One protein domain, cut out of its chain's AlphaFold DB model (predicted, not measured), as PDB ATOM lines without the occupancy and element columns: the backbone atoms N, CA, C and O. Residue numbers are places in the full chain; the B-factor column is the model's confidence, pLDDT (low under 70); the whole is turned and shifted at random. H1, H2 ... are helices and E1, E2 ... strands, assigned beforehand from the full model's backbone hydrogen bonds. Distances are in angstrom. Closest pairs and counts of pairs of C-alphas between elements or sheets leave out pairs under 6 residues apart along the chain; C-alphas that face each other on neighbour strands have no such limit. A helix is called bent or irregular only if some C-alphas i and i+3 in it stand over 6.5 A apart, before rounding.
ATOM      1  N   GLY A 412     -13.306  -1.351  24.197       36.41
ATOM      2  CA  GLY A 412     -13.670  -2.761  24.370       36.41
ATOM      3  C   GLY A 412     -15.167  -3.083  24.466       36.41
ATOM      4  O   GLY A 412     -16.023  -2.204  24.555       36.41
ATOM      5  N   ASP A 413     -15.422  -4.394  24.433       42.41
ATOM      6  CA  ASP A 413     -16.717  -5.078  24.462       42.41
ATOM      7  C   ASP A 413     -17.686  -4.544  25.530       42.41
ATOM      8  O   ASP A 413     -17.338  -4.501  26.708       42.41
ATOM      9  N   MET A 414     -18.915  -4.228  25.080       52.97
ATOM     10  CA  MET A 414     -20.148  -3.824  25.805       52.97
ATOM     11  C   MET A 414     -20.678  -2.418  25.448       52.97
ATOM     12  O   MET A 414     -21.112  -1.667  26.324       52.97
ATOM     13  N   ALA A 415     -20.696  -2.049  24.161       66.62
ATOM     14  CA  ALA A 415     -21.351  -0.821  23.698       66.62
ATOM     15  C   ALA A 415     -22.612  -1.113  22.860       66.62
ATOM     16  O   ALA A 415     -22.516  -1.664  21.762       66.62
ATOM     17  N   LEU A 416     -23.796  -0.716  23.345       87.62
ATOM     18  CA  LEU A 416     -25.034  -0.743  22.550       87.62
ATOM     19  C   LEU A 416     -24.986   0.385  21.509       87.62
ATOM     20  O   LEU A 416     -24.745   1.534  21.871       87.62
ATOM     21  N   THR A 417     -25.233   0.081  20.232       90.94
ATOM     22  CA  THR A 417     -25.229   1.095  19.164       90.94
ATOM     23  C   THR A 417     -26.641   1.618  18.888       90.94
ATOM     24  O   THR A 417     -27.538   0.851  18.550       90.94
ATOM     25  N   LEU A 418     -26.836   2.933  19.001       93.69
ATOM     26  CA  LEU A 418     -28.093   3.633  18.744       93.69
ATOM     27  C   LEU A 418     -27.915   4.626  17.588       93.69
ATOM     28  O   LEU A 418     -27.275   5.663  17.732       93.69
ATOM     29  N   HIS A 419     -28.498   4.314  16.431       91.50
ATOM     30  CA  HIS A 419     -28.328   5.105  15.206       91.50
ATOM     31  C   HIS A 419     -29.226   6.350  15.100       91.50
ATOM     32  O   HIS A 419     -28.991   7.201  14.245       91.50
ATOM     33  N   GLY A 420     -30.251   6.488  15.940       92.31
ATOM     34  CA  GLY A 420     -31.235   7.558  15.799       92.31
ATOM     35  C   GLY A 420     -32.175   7.680  16.988       92.31
ATOM     36  O   GLY A 420     -32.168   6.841  17.883       92.31
ATOM     37  N   ASP A 421     -32.987   8.731  16.968       93.31
ATOM     38  CA  ASP A 421     -33.967   9.079  18.003       93.31
ATOM     39  C   ASP A 421     -35.340   8.413  17.800       93.31
ATOM     40  O   ASP A 421     -36.190   8.440  18.684       93.31
ATOM     41  N   ASN A 422     -35.574   7.793  16.644       92.81
ATOM     42  CA  ASN A 422     -36.797   7.049  16.350       92.81
ATOM     43  C   ASN A 422     -36.530   5.875  15.400       92.81
ATOM     44  O   ASN A 422     -35.458   5.782  14.800       92.81
ATOM     45  N   ALA A 423     -37.549   5.032  15.211       92.31
ATOM     46  CA  ALA A 423     -37.485   3.829  14.385       92.31
ATOM     47  C   ALA A 423     -36.954   4.070  12.961       92.31
ATOM     48  O   ALA A 423     -36.130   3.293  12.485       92.31
ATOM     49  N   ILE A 424     -37.385   5.145  12.289       92.81
ATOM     50  CA  ILE A 424     -36.981   5.421  10.904       92.81
ATOM     51  C   ILE A 424     -35.514   5.842  10.857       92.81
ATOM     52  O   ILE A 424     -34.742   5.212  10.144       92.81
ATOM     53  N   VAL A 425     -35.105   6.844  11.649       92.00
ATOM     54  CA  VAL A 425     -33.695   7.291  11.698       92.00
ATOM     55  C   VAL A 425     -32.782   6.140  12.111       92.00
ATOM     56  O   VAL A 425     -31.720   5.956  11.523       92.00
ATOM     57  N   HIS A 426     -33.210   5.338  13.089       93.94
ATOM     58  CA  HIS A 426     -32.464   4.174  13.540       93.94
ATOM     59  C   HIS A 426     -32.259   3.164  12.411       93.94
ATOM     60  O   HIS A 426     -31.125   2.780  12.149       93.94
ATOM     61  N   ALA A 427     -33.320   2.804  11.685       91.38
ATOM     62  CA  ALA A 427     -33.260   1.841  10.587       91.38
ATOM     63  C   ALA A 427     -32.396   2.301   9.393       91.38
ATOM     64  O   ALA A 427     -31.993   1.468   8.578       91.38
ATOM     65  N   LEU A 428     -32.080   3.597   9.271       87.81
ATOM     66  CA  LEU A 428     -31.105   4.085   8.286       87.81
ATOM     67  C   LEU A 428     -29.664   3.663   8.617       87.81
ATOM     68  O   LEU A 428     -28.806   3.708   7.739       87.81
ATOM     69  N   GLY A 429     -29.393   3.221   9.848       85.19
ATOM     70  CA  GLY A 429     -28.124   2.612  10.222       85.19
ATOM     71  C   GLY A 429     -27.938   1.234   9.570       85.19
ATOM     72  O   GLY A 429     -28.823   0.391   9.703       85.19
ATOM     73  N   PRO A 430     -26.796   0.955   8.910       75.50
ATOM     74  CA  PRO A 430     -26.562  -0.320   8.216       75.50
ATOM     75  C   PRO A 430     -26.501  -1.538   9.157       75.50
ATOM     76  O   PRO A 430     -26.684  -2.665   8.716       75.50
ATOM     77  N   GLU A 431     -26.271  -1.307  10.452       80.50
ATOM     78  CA  GLU A 431     -26.129  -2.327  11.505       80.50
ATOM     79  C   GLU A 431     -27.232  -2.198  12.574       80.50
ATOM     80  O   GLU A 431     -27.100  -2.703  13.689       80.50
ATOM     81  N   ALA A 432     -28.305  -1.465  12.264       85.69
ATOM     82  CA  ALA A 432     -29.367  -1.179  13.214       85.69
ATOM     83  C   ALA A 432     -30.167  -2.443  13.558       85.69
ATOM     84  O   ALA A 432     -30.696  -3.125  12.678       85.69
ATOM     85  N   MET A 433     -30.282  -2.736  14.853       90.81
ATOM     86  CA  MET A 433     -31.194  -3.766  15.347       90.81
ATOM     87  C   MET A 433     -32.653  -3.305  15.197       90.81
ATOM     88  O   MET A 433     -32.911  -2.109  15.039       90.81
ATOM     89  N   PRO A 434     -33.639  -4.216  15.271       93.19
ATOM     90  CA  PRO A 434     -35.039  -3.822  15.352       93.19
ATOM     91  C   PRO A 434     -35.255  -2.759  16.435       93.19
ATOM     92  O   PRO A 434     -34.672  -2.823  17.521       93.19
ATOM     93  N   TRP A 435     -36.073  -1.752  16.134       93.69
ATOM     94  CA  TRP A 435     -36.243  -0.592  17.008       93.69
ATOM     95  C   TRP A 435     -36.769  -0.988  18.391       93.69
ATOM     96  O   TRP A 435     -36.268  -0.518  19.411       93.69
ATOM     97  N   GLU A 436     -37.736  -1.901  18.428       93.88
ATOM     98  CA  GLU A 436     -38.333  -2.424  19.653       93.88
ATOM     99  C   GLU A 436     -37.294  -3.152  20.517       93.88
ATOM    100  O   GLU A 436     -37.265  -2.967  21.735       93.88
ATOM    101  N   GLU A 437     -36.403  -3.921  19.886       93.00
ATOM    102  CA  GLU A 437     -35.301  -4.608  20.562       93.00
ATOM    103  C   GLU A 437     -34.282  -3.607  21.118       93.00
ATOM    104  O   GLU A 437     -33.848  -3.728  22.264       93.00
ATOM    105  N   THR A 438     -33.935  -2.577  20.343       93.56
ATOM    106  CA  THR A 438     -33.045  -1.501  20.795       93.56
ATOM    107  C   THR A 438     -33.624  -0.770  22.006       93.56
ATOM    108  O   THR A 438     -32.906  -0.544  22.979       93.56
ATOM    109  N   LEU A 439     -34.922  -0.444  21.992       94.56
ATOM    110  CA  LEU A 439     -35.591   0.199  23.126       94.56
ATOM    111  C   LEU A 439     -35.628  -0.694  24.370       94.56
ATOM    112  O   LEU A 439     -35.397  -0.203  25.475       94.56
ATOM    113  N   ASP A 440     -35.909  -1.990  24.220       93.00
ATOM    114  CA  ASP A 440     -35.885  -2.931  25.345       93.00
ATOM    115  C   ASP A 440     -34.477  -3.055  25.948       93.00
ATOM    116  O   ASP A 440     -34.316  -2.983  27.168       93.00
ATOM    117  N   ARG A 441     -33.442  -3.132  25.102       93.38
ATOM    118  CA  ARG A 441     -32.043  -3.153  25.551       93.38
ATOM    119  C   ARG A 441     -31.635  -1.858  26.241       93.38
ATOM    120  O   ARG A 441     -30.983  -1.939  27.274       93.38
ATOM    121  N   LEU A 442     -32.037  -0.693  25.726       92.75
ATOM    122  CA  LEU A 442     -31.777   0.600  26.372       92.75
ATOM    123  C   LEU A 442     -32.374   0.653  27.783       92.75
ATOM    124  O   LEU A 442     -31.677   1.043  28.714       92.75
ATOM    125  N   ARG A 443     -33.620   0.198  27.964       93.69
ATOM    126  CA  ARG A 443     -34.293   0.192  29.279       93.69
ATOM    127  C   ARG A 443     -33.639  -0.727  30.307       93.69
ATOM    128  O   ARG A 443     -33.764  -0.490  31.502       93.69
ATOM    129  N   ARG A 444     -32.978  -1.792  29.851       90.19
ATOM    130  CA  ARG A 444     -32.275  -2.761  30.709       90.19
ATOM    131  C   ARG A 444     -30.783  -2.455  30.848       90.19
ATOM    132  O   ARG A 444     -30.081  -3.190  31.539       90.19
ATOM    133  N   LEU A 445     -30.292  -1.422  30.166       86.88
ATOM    134  CA  LEU A 445     -28.874  -1.111  30.103       86.88
ATOM    135  C   LEU A 445     -28.411  -0.518  31.443       86.88
ATOM    136  O   LEU A 445     -29.003   0.462  31.901       86.88
ATOM    137  N   PRO A 446     -27.351  -1.051  32.073       84.44
ATOM    138  CA  PRO A 446     -26.858  -0.472  33.312       84.44
ATOM    139  C   PRO A 446     -26.242   0.927  33.068       84.44
ATOM    140  O   PRO A 446     -25.757   1.207  31.960       84.44
ATOM    141  N   PRO A 447     -26.245   1.834  34.067       80.12
ATOM    142  CA  PRO A 447     -25.737   3.207  33.919       80.12
ATOM    143  C   PRO A 447     -24.275   3.301  33.439       80.12
ATOM    144  O   PRO A 447     -23.900   4.231  32.720       80.12
ATOM    145  N   GLU A 448     -23.451   2.328  33.812       80.75
ATOM    146  CA  GLU A 448     -22.031   2.223  33.480       80.75
ATOM    147  C   GLU A 448     -21.745   1.704  32.062       80.75
ATOM    148  O   GLU A 448     -20.643   1.904  31.553       80.75
ATOM    149  N   ALA A 449     -22.711   1.063  31.397       84.44
ATOM    150  CA  ALA A 449     -22.498   0.539  30.050       84.44
ATOM    151  C   ALA A 449     -22.345   1.670  29.025       84.44
ATOM    152  O   ALA A 449     -22.999   2.714  29.104       84.44
ATOM    153  N   ALA A 450     -21.507   1.463  28.014       88.44
ATOM    154  CA  ALA A 450     -21.341   2.449  26.959       88.44
ATOM    155  C   ALA A 450     -22.532   2.413  25.987       88.44
ATOM    156  O   ALA A 450     -23.000   1.347  25.582       88.44
ATOM    157  N   ILE A 451     -23.002   3.586  25.566       92.06
ATOM    158  CA  ILE A 451     -23.901   3.721  24.415       92.06
ATOM    159  C   ILE A 451     -23.126   4.411  23.312       92.06
ATOM    160  O   ILE A 451     -22.580   5.494  23.504       92.06
ATOM    161  N   ARG A 452     -23.083   3.788  22.144       91.88
ATOM    162  CA  ARG A 452     -22.440   4.323  20.955       91.88
ATOM    163  C   ARG A 452     -23.500   4.932  20.049       91.88
ATOM    164  O   ARG A 452     -24.461   4.263  19.692       91.88
ATOM    165  N   VAL A 453     -23.307   6.173  19.625       92.56
ATOM    166  CA  VAL A 453     -24.205   6.861  18.695       92.56
ATOM    167  C   VAL A 453     -23.407   7.286  17.470       92.56
ATOM    168  O   VAL A 453     -22.683   8.280  17.528       92.56
ATOM    169  N   PRO A 454     -23.526   6.571  16.342       91.00
ATOM    170  CA  PRO A 454     -22.996   7.038  15.072       91.00
ATOM    171  C   PRO A 454     -23.711   8.325  14.653       91.00
ATOM    172  O   PRO A 454     -24.903   8.305  14.348       91.00
ATOM    173  N   VAL A 455     -22.998   9.445  14.641       90.56
ATOM    174  CA  VAL A 455     -23.516  10.727  14.169       90.56
ATOM    175  C   VAL A 455     -23.365  10.786  12.654       90.56
ATOM    176  O   VAL A 455     -22.262  10.669  12.118       90.56
ATOM    177  N   THR A 456     -24.492  10.959  11.971       89.81
ATOM    178  CA  THR A 456     -24.591  11.073  10.513       89.81
ATOM    179  C   THR A 456     -25.427  12.291  10.148       89.81
ATOM    180  O   THR A 456     -26.077  12.894  11.010       89.81
ATOM    181  N   ILE A 457     -25.486  12.639   8.858       89.31
ATOM    182  CA  ILE A 457     -26.393  13.703   8.407       89.31
ATOM    183  C   ILE A 457     -27.847  13.461   8.852       89.31
ATOM    184  O   ILE A 457     -28.543  14.419   9.160       89.31
ATOM    185  N   ALA A 458     -28.300  12.208   8.974       88.12
ATOM    186  CA  ALA A 458     -29.690  11.884   9.297       88.12
ATOM    187  C   ALA A 458     -30.093  12.142  10.763       88.12
ATOM    188  O   ALA A 458     -31.288  12.162  11.052       88.12
ATOM    189  N   ASN A 459     -29.134  12.318  11.683       91.50
ATOM    190  CA  ASN A 459     -29.418  12.502  13.114       91.50
ATOM    191  C   ASN A 459     -28.705  13.702  13.763       91.50
ATOM    192  O   ASN A 459     -29.065  14.076  14.878       91.50
ATOM    193  N   VAL A 460     -27.750  14.351  13.082       93.69
ATOM    194  CA  VAL A 460     -26.948  15.452  13.654       93.69
ATOM    195  C   VAL A 460     -27.798  16.622  14.160       93.69
ATOM    196  O   VAL A 460     -27.545  17.148  15.238       93.69
ATOM    197  N   ALA A 461     -28.859  16.997  13.439       94.44
ATOM    198  CA  ALA A 461     -29.763  18.074  13.853       94.44
ATOM    199  C   ALA A 461     -30.771  17.654  14.935       94.44
ATOM    200  O   ALA A 461     -31.570  18.479  15.376       94.44
ATOM    201  N   ARG A 462     -30.779  16.376  15.324       93.75
ATOM    202  CA  ARG A 462     -31.781  15.743  16.196       93.75
ATOM    203  C   ARG A 462     -31.156  15.197  17.483       93.75
ATOM    204  O   ARG A 462     -31.745  14.347  18.149       93.75
ATOM    205  N   LEU A 463     -29.949  15.650  17.828       95.38
ATOM    206  CA  LEU A 463     -29.246  15.200  19.031       95.38
ATOM    207  C   LEU A 463     -29.984  15.582  20.321       95.38
ATOM    208  O   LEU A 463     -29.907  14.836  21.289       95.38
ATOM    209  N   ASP A 464     -30.748  16.674  20.325       95.81
ATOM    210  CA  ASP A 464     -31.684  17.017  21.404       95.81
ATOM    211  C   ASP A 464     -32.748  15.934  21.610       95.81
ATOM    212  O   ASP A 464     -32.956  15.479  22.733       95.81
ATOM    213  N   ARG A 465     -33.369  15.446  20.531       95.19
ATOM    214  CA  ARG A 465     -34.348  14.350  20.614       95.19
ATOM    215  C   ARG A 465     -33.711  13.040  21.036       95.19
ATOM    216  O   ARG A 465     -34.279  12.318  21.848       95.19
ATOM    217  N   LEU A 466     -32.511  12.758  20.539       95.38
ATOM    218  CA  LEU A 466     -31.746  11.593  20.964       95.38
ATOM    219  C   LEU A 466     -31.416  11.651  22.461       95.38
ATOM    220  O   LEU A 466     -31.546  10.648  23.156       95.38
ATOM    221  N   PHE A 467     -31.012  12.819  22.969       96.94
ATOM    222  CA  PHE A 467     -30.775  13.035  24.396       96.94
ATOM    223  C   PHE A 467     -32.066  12.847  25.194       96.94
ATOM    224  O   PHE A 467     -32.035  12.181  26.224       96.94
ATOM    225  N   GLY A 468     -33.198  13.351  24.693       96.31
ATOM    226  CA  GLY A 468     -34.523  13.122  25.277       96.31
ATOM    227  C   GLY A 468     -34.853  11.638  25.393       96.31
ATOM    228  O   GLY A 468     -35.106  11.154  26.494       96.31
ATOM    229  N   LEU A 469     -34.732  10.897  24.289       95.94
ATOM    230  CA  LEU A 469     -34.942   9.453  24.257       95.94
ATOM    231  C   LEU A 469     -34.025   8.723  25.244       95.94
ATOM    232  O   LEU A 469     -34.481   7.856  25.986       95.94
ATOM    233  N   LEU A 470     -32.729   9.039  25.249       95.62
ATOM    234  CA  LEU A 470     -31.763   8.390  26.133       95.62
ATOM    235  C   LEU A 470     -32.054   8.704  27.599       95.62
ATOM    236  O   LEU A 470     -32.021   7.795  28.425       95.62
ATOM    237  N   ARG A 471     -32.403   9.950  27.926       95.56
ATOM    238  CA  ARG A 471     -32.828  10.340  29.273       95.56
ATOM    239  C   ARG A 471     -34.068   9.557  29.706       95.56
ATOM    240  O   ARG A 471     -34.074   8.992  30.793       95.56
ATOM    241  N   GLU A 472     -35.085   9.477  28.852       95.62
ATOM    242  CA  GLU A 472     -36.346   8.779  29.144       95.62
ATOM    243  C   GLU A 472     -36.181   7.261  29.268       95.62
ATOM    244  O   GLU A 472     -36.812   6.636  30.116       95.62
ATOM    245  N   THR A 473     -35.339   6.654  28.431       94.62
ATOM    246  CA  THR A 473     -35.178   5.192  28.387       94.62
ATOM    247  C   THR A 473     -34.144   4.662  29.370       94.62
ATOM    248  O   THR A 473     -34.310   3.545  29.846       94.62
ATOM    249  N   THR A 474     -33.098   5.434  29.682       93.62
ATOM    250  CA  THR A 474     -31.961   4.972  30.503       93.62
ATOM    251  C   THR A 474     -31.815   5.708  31.837       93.62
ATOM    252  O   THR A 474     -31.025   5.286  32.676       93.62
ATOM    253  N   GLY A 475     -32.522   6.825  32.041       92.31
ATOM    254  CA  GLY A 475     -32.391   7.666  33.238       92.31
ATOM    255  C   GLY A 475     -31.085   8.468  33.326       92.31
ATOM    256  O   GLY A 475     -30.809   9.068  34.362       92.31
ATOM    257  N   ARG A 476     -30.262   8.484  32.267       91.50
ATOM    258  CA  ARG A 476     -28.994   9.232  32.222       91.50
ATOM    259  C   ARG A 476     -29.226  10.742  32.246       91.50
ATOM    260  O   ARG A 476     -30.153  11.241  31.609       91.50
ATOM    261  N   ASP A 477     -28.330  11.462  32.922       92.81
ATOM    262  CA  ASP A 477     -28.334  12.928  32.993       92.81
ATOM    263  C   ASP A 477     -27.889  13.551  31.657       92.81
ATOM    264  O   ASP A 477     -26.730  13.910  31.441       92.81
ATOM    265  N   LEU A 478     -28.827  13.588  30.711       94.12
ATOM    266  CA  LEU A 478     -28.671  14.138  29.370       94.12
ATOM    267  C   LEU A 478     -29.758  15.184  29.140       94.12
ATOM    268  O   LEU A 478     -30.920  14.847  28.935       94.12
ATOM    269  N   ASP A 479     -29.378  16.458  29.166       94.94
ATOM    270  CA  ASP A 479     -30.289  17.569  28.898       94.94
ATOM    271  C   ASP A 479     -30.530  17.749  27.379       94.94
ATOM    272  O   ASP A 479     -29.584  18.096  26.660       94.94
ATOM    273  N   PRO A 480     -31.768  17.552  26.871       95.56
ATOM    274  CA  PRO A 480     -32.108  17.769  25.463       95.56
ATOM    275  C   PRO A 480     -31.793  19.183  24.975       95.56
ATOM    276  O   PRO A 480     -31.268  19.351  23.873       95.56
ATOM    277  N   ASP A 481     -32.046  20.208  25.790       95.31
ATOM    278  CA  ASP A 481     -31.837  21.596  25.374       95.31
ATOM    279  C   ASP A 481     -30.341  21.920  25.244       95.31
ATOM    280  O   ASP A 481     -29.922  22.660  24.346       95.31
ATOM    281  N   ALA A 482     -29.491  21.266  26.042       93.50
ATOM    282  CA  ALA A 482     -28.042  21.333  25.886       93.50
ATOM    283  C   ALA A 482     -27.524  20.694  24.582       93.50
ATOM    284  O   ALA A 482     -26.396  21.001  24.179       93.50
ATOM    285  N   ALA A 483     -28.317  19.850  23.913       95.12
ATOM    286  CA  ALA A 483     -27.980  19.206  22.641       95.12
ATOM    287  C   ALA A 483     -28.663  19.828  21.411       95.12
ATOM    288  O   ALA A 483     -28.432  19.381  20.285       95.12
ATOM    289  N   ARG A 484     -29.447  20.896  21.594       94.94
ATOM    290  CA  ARG A 484     -30.092  21.614  20.490       94.94
ATOM    291  C   ARG A 484     -29.068  22.340  19.613       94.94
ATOM    292  O   ARG A 484     -28.151  23.002  20.114       94.94
ATOM    293  N   LEU A 485     -29.254  22.228  18.298       94.88
ATOM    294  CA  LEU A 485     -28.488  22.949  17.282       94.88
ATOM    295  C   LEU A 485     -29.365  23.997  16.597       94.88
ATOM    296  O   LEU A 485     -30.365  23.668  15.963       94.88
ATOM    297  N   GLU A 486     -28.944  25.255  16.684       94.44
ATOM    298  CA  GLU A 486     -29.611  26.375  16.022       94.44
ATOM    299  C   GLU A 486     -29.082  26.557  14.597       94.44
ATOM    300  O   GLU A 486     -27.872  26.724  14.385       94.44
ATOM    301  N   ALA A 487     -29.984  26.577  13.612       95.06
ATOM    302  CA  ALA A 487     -29.616  26.793  12.213       95.06
ATOM    303  C   ALA A 487     -29.191  28.246  11.945       95.06
ATOM    304  O   ALA A 487     -28.246  28.487  11.201       95.06
ATOM    305  N   ARG A 488     -29.807  29.240  12.594       95.56
ATOM    306  CA  ARG A 488     -29.506  30.655  12.323       95.56
ATOM    307  C   ARG A 488     -28.412  31.246  13.222       95.56
ATOM    308  O   ARG A 488     -28.316  30.863  14.391       95.56
ATOM    309  N   PRO A 489     -27.601  32.190  12.702       95.62
ATOM    310  CA  PRO A 489     -27.528  32.610  11.293       95.62
ATOM    311  C   PRO A 489     -26.790  31.579  10.416       95.62
ATOM    312  O   PRO A 489     -25.772  31.023  10.841       95.62
ATOM    313  N   LEU A 490     -27.279  31.338   9.190       96.25
ATOM    314  CA  LEU A 490     -26.710  30.321   8.287       96.25
ATOM    315  C   LEU A 490     -25.249  30.611   7.906       96.25
ATOM    316  O   LEU A 490     -24.444  29.690   7.854       96.25
ATOM    317  N   ALA A 491     -24.882  31.883   7.726       93.81
ATOM    318  CA  ALA A 491     -23.536  32.291   7.306       93.81
ATOM    319  C   ALA A 491     -22.406  31.846   8.259       93.81
ATOM    320  O   ALA A 491     -21.251  31.774   7.862       93.81
ATOM    321  N   THR A 492     -22.726  31.531   9.518       95.06
ATOM    322  CA  THR A 492     -21.748  31.071  10.525       95.06
ATOM    323  C   THR A 492     -21.956  29.609  10.921       95.06
ATOM    324  O   THR A 492     -21.383  29.139  11.903       95.06
ATOM    325  N   LEU A 493     -22.794  28.866  10.189       94.44
ATOM    326  CA  LEU A 493     -23.139  27.480  10.515       94.44
ATOM    327  C   LEU A 493     -21.897  26.580  10.572       94.44
ATOM    328  O   LEU A 493     -21.751  25.801  11.515       94.44
ATOM    329  N   ALA A 494     -20.990  26.756   9.605       92.81
ATOM    330  CA  ALA A 494     -19.731  26.024   9.474       92.81
ATOM    331  C   ALA A 494     -18.804  26.175  10.692       92.81
ATOM    332  O   ALA A 494     -18.050  25.263  11.009       92.81
ATOM    333  N   GLU A 495     -18.887  27.298  11.407       92.88
ATOM    334  CA  GLU A 495     -18.117  27.538  12.628       92.88
ATOM    335  C   GLU A 495     -18.888  27.087  13.879       92.88
ATOM    336  O   GLU A 495     -18.367  26.348  14.721       92.88
ATOM    337  N   ARG A 496     -20.156  27.505  13.998       95.31
ATOM    338  CA  ARG A 496     -20.956  27.313  15.217       95.31
ATOM    339  C   ARG A 496     -21.278  25.849  15.489       95.31
ATOM    340  O   ARG A 496     -21.214  25.416  16.641       95.31
ATOM    341  N   TRP A 497     -21.651  25.081  14.463       94.12
ATOM    342  CA  TRP A 497     -22.054  23.686  14.663       94.12
ATOM    343  C   TRP A 497     -20.896  22.813  15.155       94.12
ATOM    344  O   TRP A 497     -21.090  22.163  16.179       94.12
ATOM    345  N   PRO A 498     -19.690  22.818  14.553       91.88
ATOM    346  CA  PRO A 498     -18.561  22.050  15.083       91.88
ATOM    347  C   PRO A 498     -18.208  22.391  16.537       91.88
ATOM    348  O   PRO A 498     -18.020  21.480  17.347       91.88
ATOM    349  N   GLN A 499     -18.192  23.680  16.900       92.06
ATOM    350  CA  GLN A 499     -17.946  24.114  18.282       92.06
ATOM    351  C   GLN A 499     -19.020  23.576  19.237       92.06
ATOM    352  O   GLN A 499     -18.709  23.040  20.304       92.06
ATOM    353  N   ARG A 500     -20.296  23.679  18.849       94.62
ATOM    354  CA  ARG A 500     -21.411  23.192  19.663       94.62
ATOM    355  C   ARG A 500     -21.403  21.670  19.785       94.62
ATOM    356  O   ARG A 500     -21.571  21.151  20.883       94.62
ATOM    357  N   LEU A 501     -21.140  20.957  18.697       93.31
ATOM    358  CA  LEU A 501     -21.040  19.500  18.652       93.31
ATOM    359  C   LEU A 501     -19.916  18.962  19.549       93.31
ATOM    360  O   LEU A 501     -20.123  17.968  20.244       93.31
ATOM    361  N   ALA A 502     -18.773  19.653  19.631       90.06
ATOM    362  CA  ALA A 502     -17.708  19.307  20.576       90.06
ATOM    363  C   ALA A 502     -18.175  19.416  22.042       90.06
ATOM    364  O   ALA A 502     -17.907  18.528  22.855       90.06
ATOM    365  N   GLN A 503     -18.937  20.463  22.382       93.69
ATOM    366  CA  GLN A 503     -19.527  20.613  23.719       93.69
ATOM    367  C   GLN A 503     -20.570  19.527  24.013       93.69
ATOM    368  O   GLN A 503     -20.646  19.032  25.139       93.69
ATOM    369  N   ILE A 504     -21.380  19.159  23.018       95.56
ATOM    370  CA  ILE A 504     -22.389  18.100  23.138       95.56
ATOM    371  C   ILE A 504     -21.707  16.748  23.379       95.56
ATOM    372  O   ILE A 504     -22.095  16.036  24.301       95.56
ATOM    373  N   ALA A 505     -20.648  16.422  22.634       93.06
ATOM    374  CA  ALA A 505     -19.895  15.185  22.833       93.06
ATOM    375  C   ALA A 505     -19.233  15.110  24.215       93.06
ATOM    376  O   ALA A 505     -19.285  14.065  24.858       93.06
ATOM    377  N   ALA A 506     -18.679  16.220  24.715       90.94
ATOM    378  CA  ALA A 506     -18.118  16.274  26.063       90.94
ATOM    379  C   ALA A 506     -19.176  16.018  27.154       90.94
ATOM    380  O   ALA A 506     -18.874  15.388  28.167       90.94
ATOM    381  N   ARG A 507     -20.418  16.483  26.955       93.06
ATOM    382  CA  ARG A 507     -21.544  16.192  27.860       93.06
ATOM    383  C   ARG A 507     -21.992  14.737  27.757       93.06
ATOM    384  O   ARG A 507     -22.097  14.078  28.783       93.06
ATOM    385  N   ALA A 508     -22.181  14.232  26.539       93.50
ATOM    386  CA  ALA A 508     -22.558  12.842  26.288       93.50
ATOM    387  C   ALA A 508     -21.573  11.861  26.951       93.50
ATOM    388  O   ALA A 508     -21.991  10.919  27.625       93.50
ATOM    389  N   ALA A 509     -20.269  12.141  26.848       91.31
ATOM    390  CA  ALA A 509     -19.220  11.304  27.422       91.31
ATOM    391  C   ALA A 509     -19.326  11.166  28.952       91.31
ATOM    392  O   ALA A 509     -19.073  10.086  29.479       91.31
ATOM    393  N   ARG A 510     -19.762  12.214  29.670       91.75
ATOM    394  CA  ARG A 510     -19.989  12.158  31.132       91.75
ATOM    395  C   ARG A 510     -21.125  11.210  31.520       91.75
ATOM    396  O   ARG A 510     -21.144  10.720  32.641       91.75
ATOM    397  N   ALA A 511     -22.039  10.949  30.593       91.12
ATOM    398  CA  ALA A 511     -23.147  10.018  30.750       91.12
ATOM    399  C   ALA A 511     -22.865   8.653  30.090       91.12
ATOM    400  O   ALA A 511     -23.806   7.933  29.767       91.12
ATOM    401  N   ASN A 512     -21.598   8.296  29.833       91.56
ATOM    402  CA  ASN A 512     -21.200   7.070  29.123       91.56
ATOM    403  C   ASN A 512     -21.855   6.917  27.735       91.56
ATOM    404  O   ASN A 512     -22.119   5.802  27.278       91.56
ATOM    405  N   VAL A 513     -22.141   8.036  27.063       93.00
ATOM    406  CA  VAL A 513     -22.635   8.068  25.683       93.00
ATOM    407  C   VAL A 513     -21.544   8.621  24.777       93.00
ATOM    408  O   VAL A 513     -21.092   9.754  24.921       93.00
ATOM    409  N   ARG A 514     -21.114   7.817  23.815       92.06
ATOM    410  CA  ARG A 514     -20.075   8.165  22.856       92.06
ATOM    411  C   ARG A 514     -20.704   8.541  21.520       92.06
ATOM    412  O   ARG A 514     -21.304   7.697  20.858       92.06
ATOM    413  N   LEU A 515     -20.533   9.800  21.121       91.81
ATOM    414  CA  LEU A 515     -20.901  10.280  19.791       91.81
ATOM    415  C   LEU A 515     -19.756  10.000  18.812       91.81
ATOM    416  O   LEU A 515     -18.656  10.526  18.971       91.81
ATOM    417  N   ASP A 516     -20.023   9.179  17.803       86.50
ATOM    418  CA  ASP A 516     -19.047   8.752  16.808       86.50
ATOM    419  C   ASP A 516     -19.285   9.434  15.470       86.50
ATOM    420  O   ASP A 516     -20.257   9.149  14.775       86.50
ATOM    421  N   TRP A 517     -18.352  10.287  15.074       81.38
ATOM    422  CA  TRP A 517     -18.393  11.048  13.828       81.38
ATOM    423  C   TRP A 517     -18.035  10.163  12.623       81.38
ATOM    424  O   TRP A 517     -16.978  10.321  12.023       81.38
ATOM    425  N   ARG A 518     -18.886   9.178  12.304       62.50
ATOM    426  CA  ARG A 518     -18.646   8.214  11.211       62.50
ATOM    427  C   ARG A 518     -18.721   8.854   9.815       62.50
ATOM    428  O   ARG A 518     -18.198   8.281   8.868       62.50
ATOM    429  N   ASP A 519     -19.391   9.996   9.686       64.81
ATOM    430  CA  ASP A 519     -19.722  10.632   8.411       64.81
ATOM    431  C   ASP A 519     -19.246  12.094   8.387       64.81
ATOM    432  O   ASP A 519     -19.618  12.876   9.260       64.81
ATOM    433  N   GLU A 520     -18.444  12.485   7.393       77.31
ATOM    434  CA  GLU A 520     -18.049  13.888   7.173       77.31
ATOM    435  C   GLU A 520     -19.031  14.657   6.275       77.31
ATOM    436  O   GLU A 520     -18.918  15.875   6.130       77.31
ATOM    437  N   ARG A 521     -20.034  13.986   5.690       85.81
ATOM    438  CA  ARG A 521     -21.037  14.611   4.813       85.81
ATOM    439  C   ARG A 521     -21.763  15.754   5.501       85.81
ATOM    440  O   ARG A 521     -21.958  16.792   4.877       85.81
ATOM    441  N   TRP A 522     -22.129  15.611   6.779       87.38
ATOM    442  CA  TRP A 522     -22.788  16.702   7.501       87.38
ATOM    443  C   TRP A 522     -21.910  17.949   7.602       87.38
ATOM    444  O   TRP A 522     -22.447  19.049   7.513       87.38
ATOM    445  N   ARG A 523     -20.582  17.794   7.724       88.31
ATOM    446  CA  ARG A 523     -19.636  18.914   7.783       88.31
ATOM    447  C   ARG A 523     -19.578  19.649   6.440       88.31
ATOM    448  O   ARG A 523     -19.812  20.852   6.405       88.31
ATOM    449  N   ARG A 524     -19.413  18.911   5.337       89.56
ATOM    450  CA  ARG A 524     -19.428  19.493   3.981       89.56
ATOM    451  C   ARG A 524     -20.736  20.224   3.670       89.56
ATOM    452  O   ARG A 524     -20.738  21.309   3.097       89.56
ATOM    453  N   VAL A 525     -21.868  19.642   4.073       90.31
ATOM    454  CA  VAL A 525     -23.191  20.253   3.877       90.31
ATOM    455  C   VAL A 525     -23.297  21.589   4.613       90.31
ATOM    456  O   VAL A 525     -23.750  22.562   4.015       90.31
ATOM    457  N   ILE A 526     -22.887  21.671   5.886       93.12
ATOM    458  CA  ILE A 526     -22.992  22.935   6.632       93.12
ATOM    459  C   ILE A 526     -22.029  24.006   6.121       93.12
ATOM    460  O   ILE A 526     -22.386  25.181   6.146       93.12
ATOM    461  N   GLU A 527     -20.852  23.617   5.627       92.62
ATOM    462  CA  GLU A 527     -19.893  24.523   4.984       92.62
ATOM    463  C   GLU A 527     -20.504  25.158   3.736       92.62
ATOM    464  O   GLU A 527     -20.509  26.380   3.593       92.62
ATOM    465  N   ARG A 528     -21.138  24.351   2.884       92.94
ATOM    466  CA  ARG A 528     -21.798  24.840   1.667       92.94
ATOM    467  C   ARG A 528     -23.050  25.648   1.937       92.94
ATOM    468  O   ARG A 528     -23.293  26.635   1.251       92.94
ATOM    469  N   VAL A 529     -23.841  25.259   2.935       95.00
ATOM    470  CA  VAL A 529     -24.988  26.066   3.370       95.00
ATOM    471  C   VAL A 529     -24.512  27.429   3.867       95.00
ATOM    472  O   VAL A 529     -25.104  28.435   3.492       95.00
ATOM    473  N   ALA A 530     -23.438  27.476   4.661       95.19
ATOM    474  CA  ALA A 530     -22.869  28.733   5.135       95.19
ATOM    475  C   ALA A 530     -22.323  29.591   3.986       95.19
ATOM    476  O   ALA A 530     -22.607  30.785   3.942       95.19
ATOM    477  N   ALA A 531     -21.613  28.985   3.031       94.25
ATOM    478  CA  ALA A 531     -21.064  29.676   1.866       94.25
ATOM    479  C   ALA A 531     -22.150  30.212   0.915       94.25
ATOM    480  O   ALA A 531     -21.997  31.286   0.340       94.25
ATOM    481  N   ALA A 532     -23.259  29.484   0.758       94.00
ATOM    482  CA  ALA A 532     -24.370  29.886  -0.099       94.00
ATOM    483  C   ALA A 532     -25.332  30.884   0.568       94.00
ATOM    484  O   ALA A 532     -26.217  31.403  -0.114       94.00
ATOM    485  N   ALA A 533     -25.212  31.121   1.878       95.25
ATOM    486  CA  ALA A 533     -26.183  31.886   2.649       95.25
ATOM    487  C   ALA A 533     -26.258  33.354   2.208       95.25
ATOM    488  O   ALA A 533     -25.294  34.109   2.326       95.25
ATOM    489  N   SER A 534     -27.446  33.782   1.783       93.75
ATOM    490  CA  SER A 534     -27.796  35.183   1.566       93.75
ATOM    491  C   SER A 534     -29.203  35.478   2.106       93.75
ATOM    492  O   SER A 534     -29.997  34.552   2.308       93.75
TER     493      SER A 534
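Overview. This is residues 412 to 534 of the 912 residues of a protein of Myxococcales bacterium (UniProt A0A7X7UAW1). A small parallel sheet of three strands, with H2 and H3 grazing it and H1 beside H2, makes one end of an elongated domain. The long helix H4 packs with residues 501 to 509 near the edge strand E3 and reaches toward the other end, and H5, which follows E3, runs outward to that same end, opposite ways to H4, where it packs on residues 490 to 494 of H4. The printed part has 123 residues, in the order E1 H1 H2 E2 H3 H4 E3 H5, sheet order E1 E2 E3, mostly helix. It is compact, radius of gyration of the C-alphas 14.7 A, spanning 48 by 27 by 25 A.

Along the chain. E1 is residues 415 to 417, from C-alpha 415 at (-21.351, -0.821, 23.698). H1 is 423 to 427, H2 435 to 443, E2 450 to 454 with 12.8 A, and H3 460 to 474 with 20.5 A. H4 is 490 to 510 with 29.9 A, E3 513 to 516, and H5 521 to 532 with 16.4 A, ending at (-24.370, 29.886, -0.099). H3 and H4 are irregular: C-alphas 461 and 464 are 7.9 A apart, 491 and 494 7.6 A. H4 has a kink of 42 degrees near residue 497.

Arrangement. E1 and E2 are parallel, with N 452 and O 416 at 2.8 A; E2 and E3 are parallel, with N 514 and O 451 at 2.8 A. E1, H1 H2, E2 and E2, H3 H4, E3 are strand-helix-strand units, parallel neighbour strands with helices between, both right-handed crossovers. H1 and H2 only just touch, with 3 pairs of C-alphas within 8 A, the closest Ala 423 and Trp 435 at 5.3 A. H2 touches H3 with the latter's residues 470 to 474 alone, closest C-alphas Arg 443 and Thr 473 at 5.2 A, a steep tilt of 56 degrees, the same way. H3 and H4 are near each other, with 8 pairs of C-alphas within 10 A. H4 is on the sheet at a height of 7.3 A, over none of the strands. With residues 490 to 494 alone it touches H5, closest C-alphas Ala 491 and Ala 530 at 4.2 A, a shallow tilt of 30 degrees, opposite ways. Every O i to N i+4 pair is within hydrogen-bond range in H1, H2 and H5, but 9 of 11 in H3 and 13 of 17 in H4.

Size, cuts and confidence. The C-alphas farthest apart, of Arg 444 and Ser 534, are 48.1 A apart. The printed part has no cut. The link from H3 to H4, residues 475 to 489, is long. Residues 412 to 415 and 518 to 519 have pLDDT under 70.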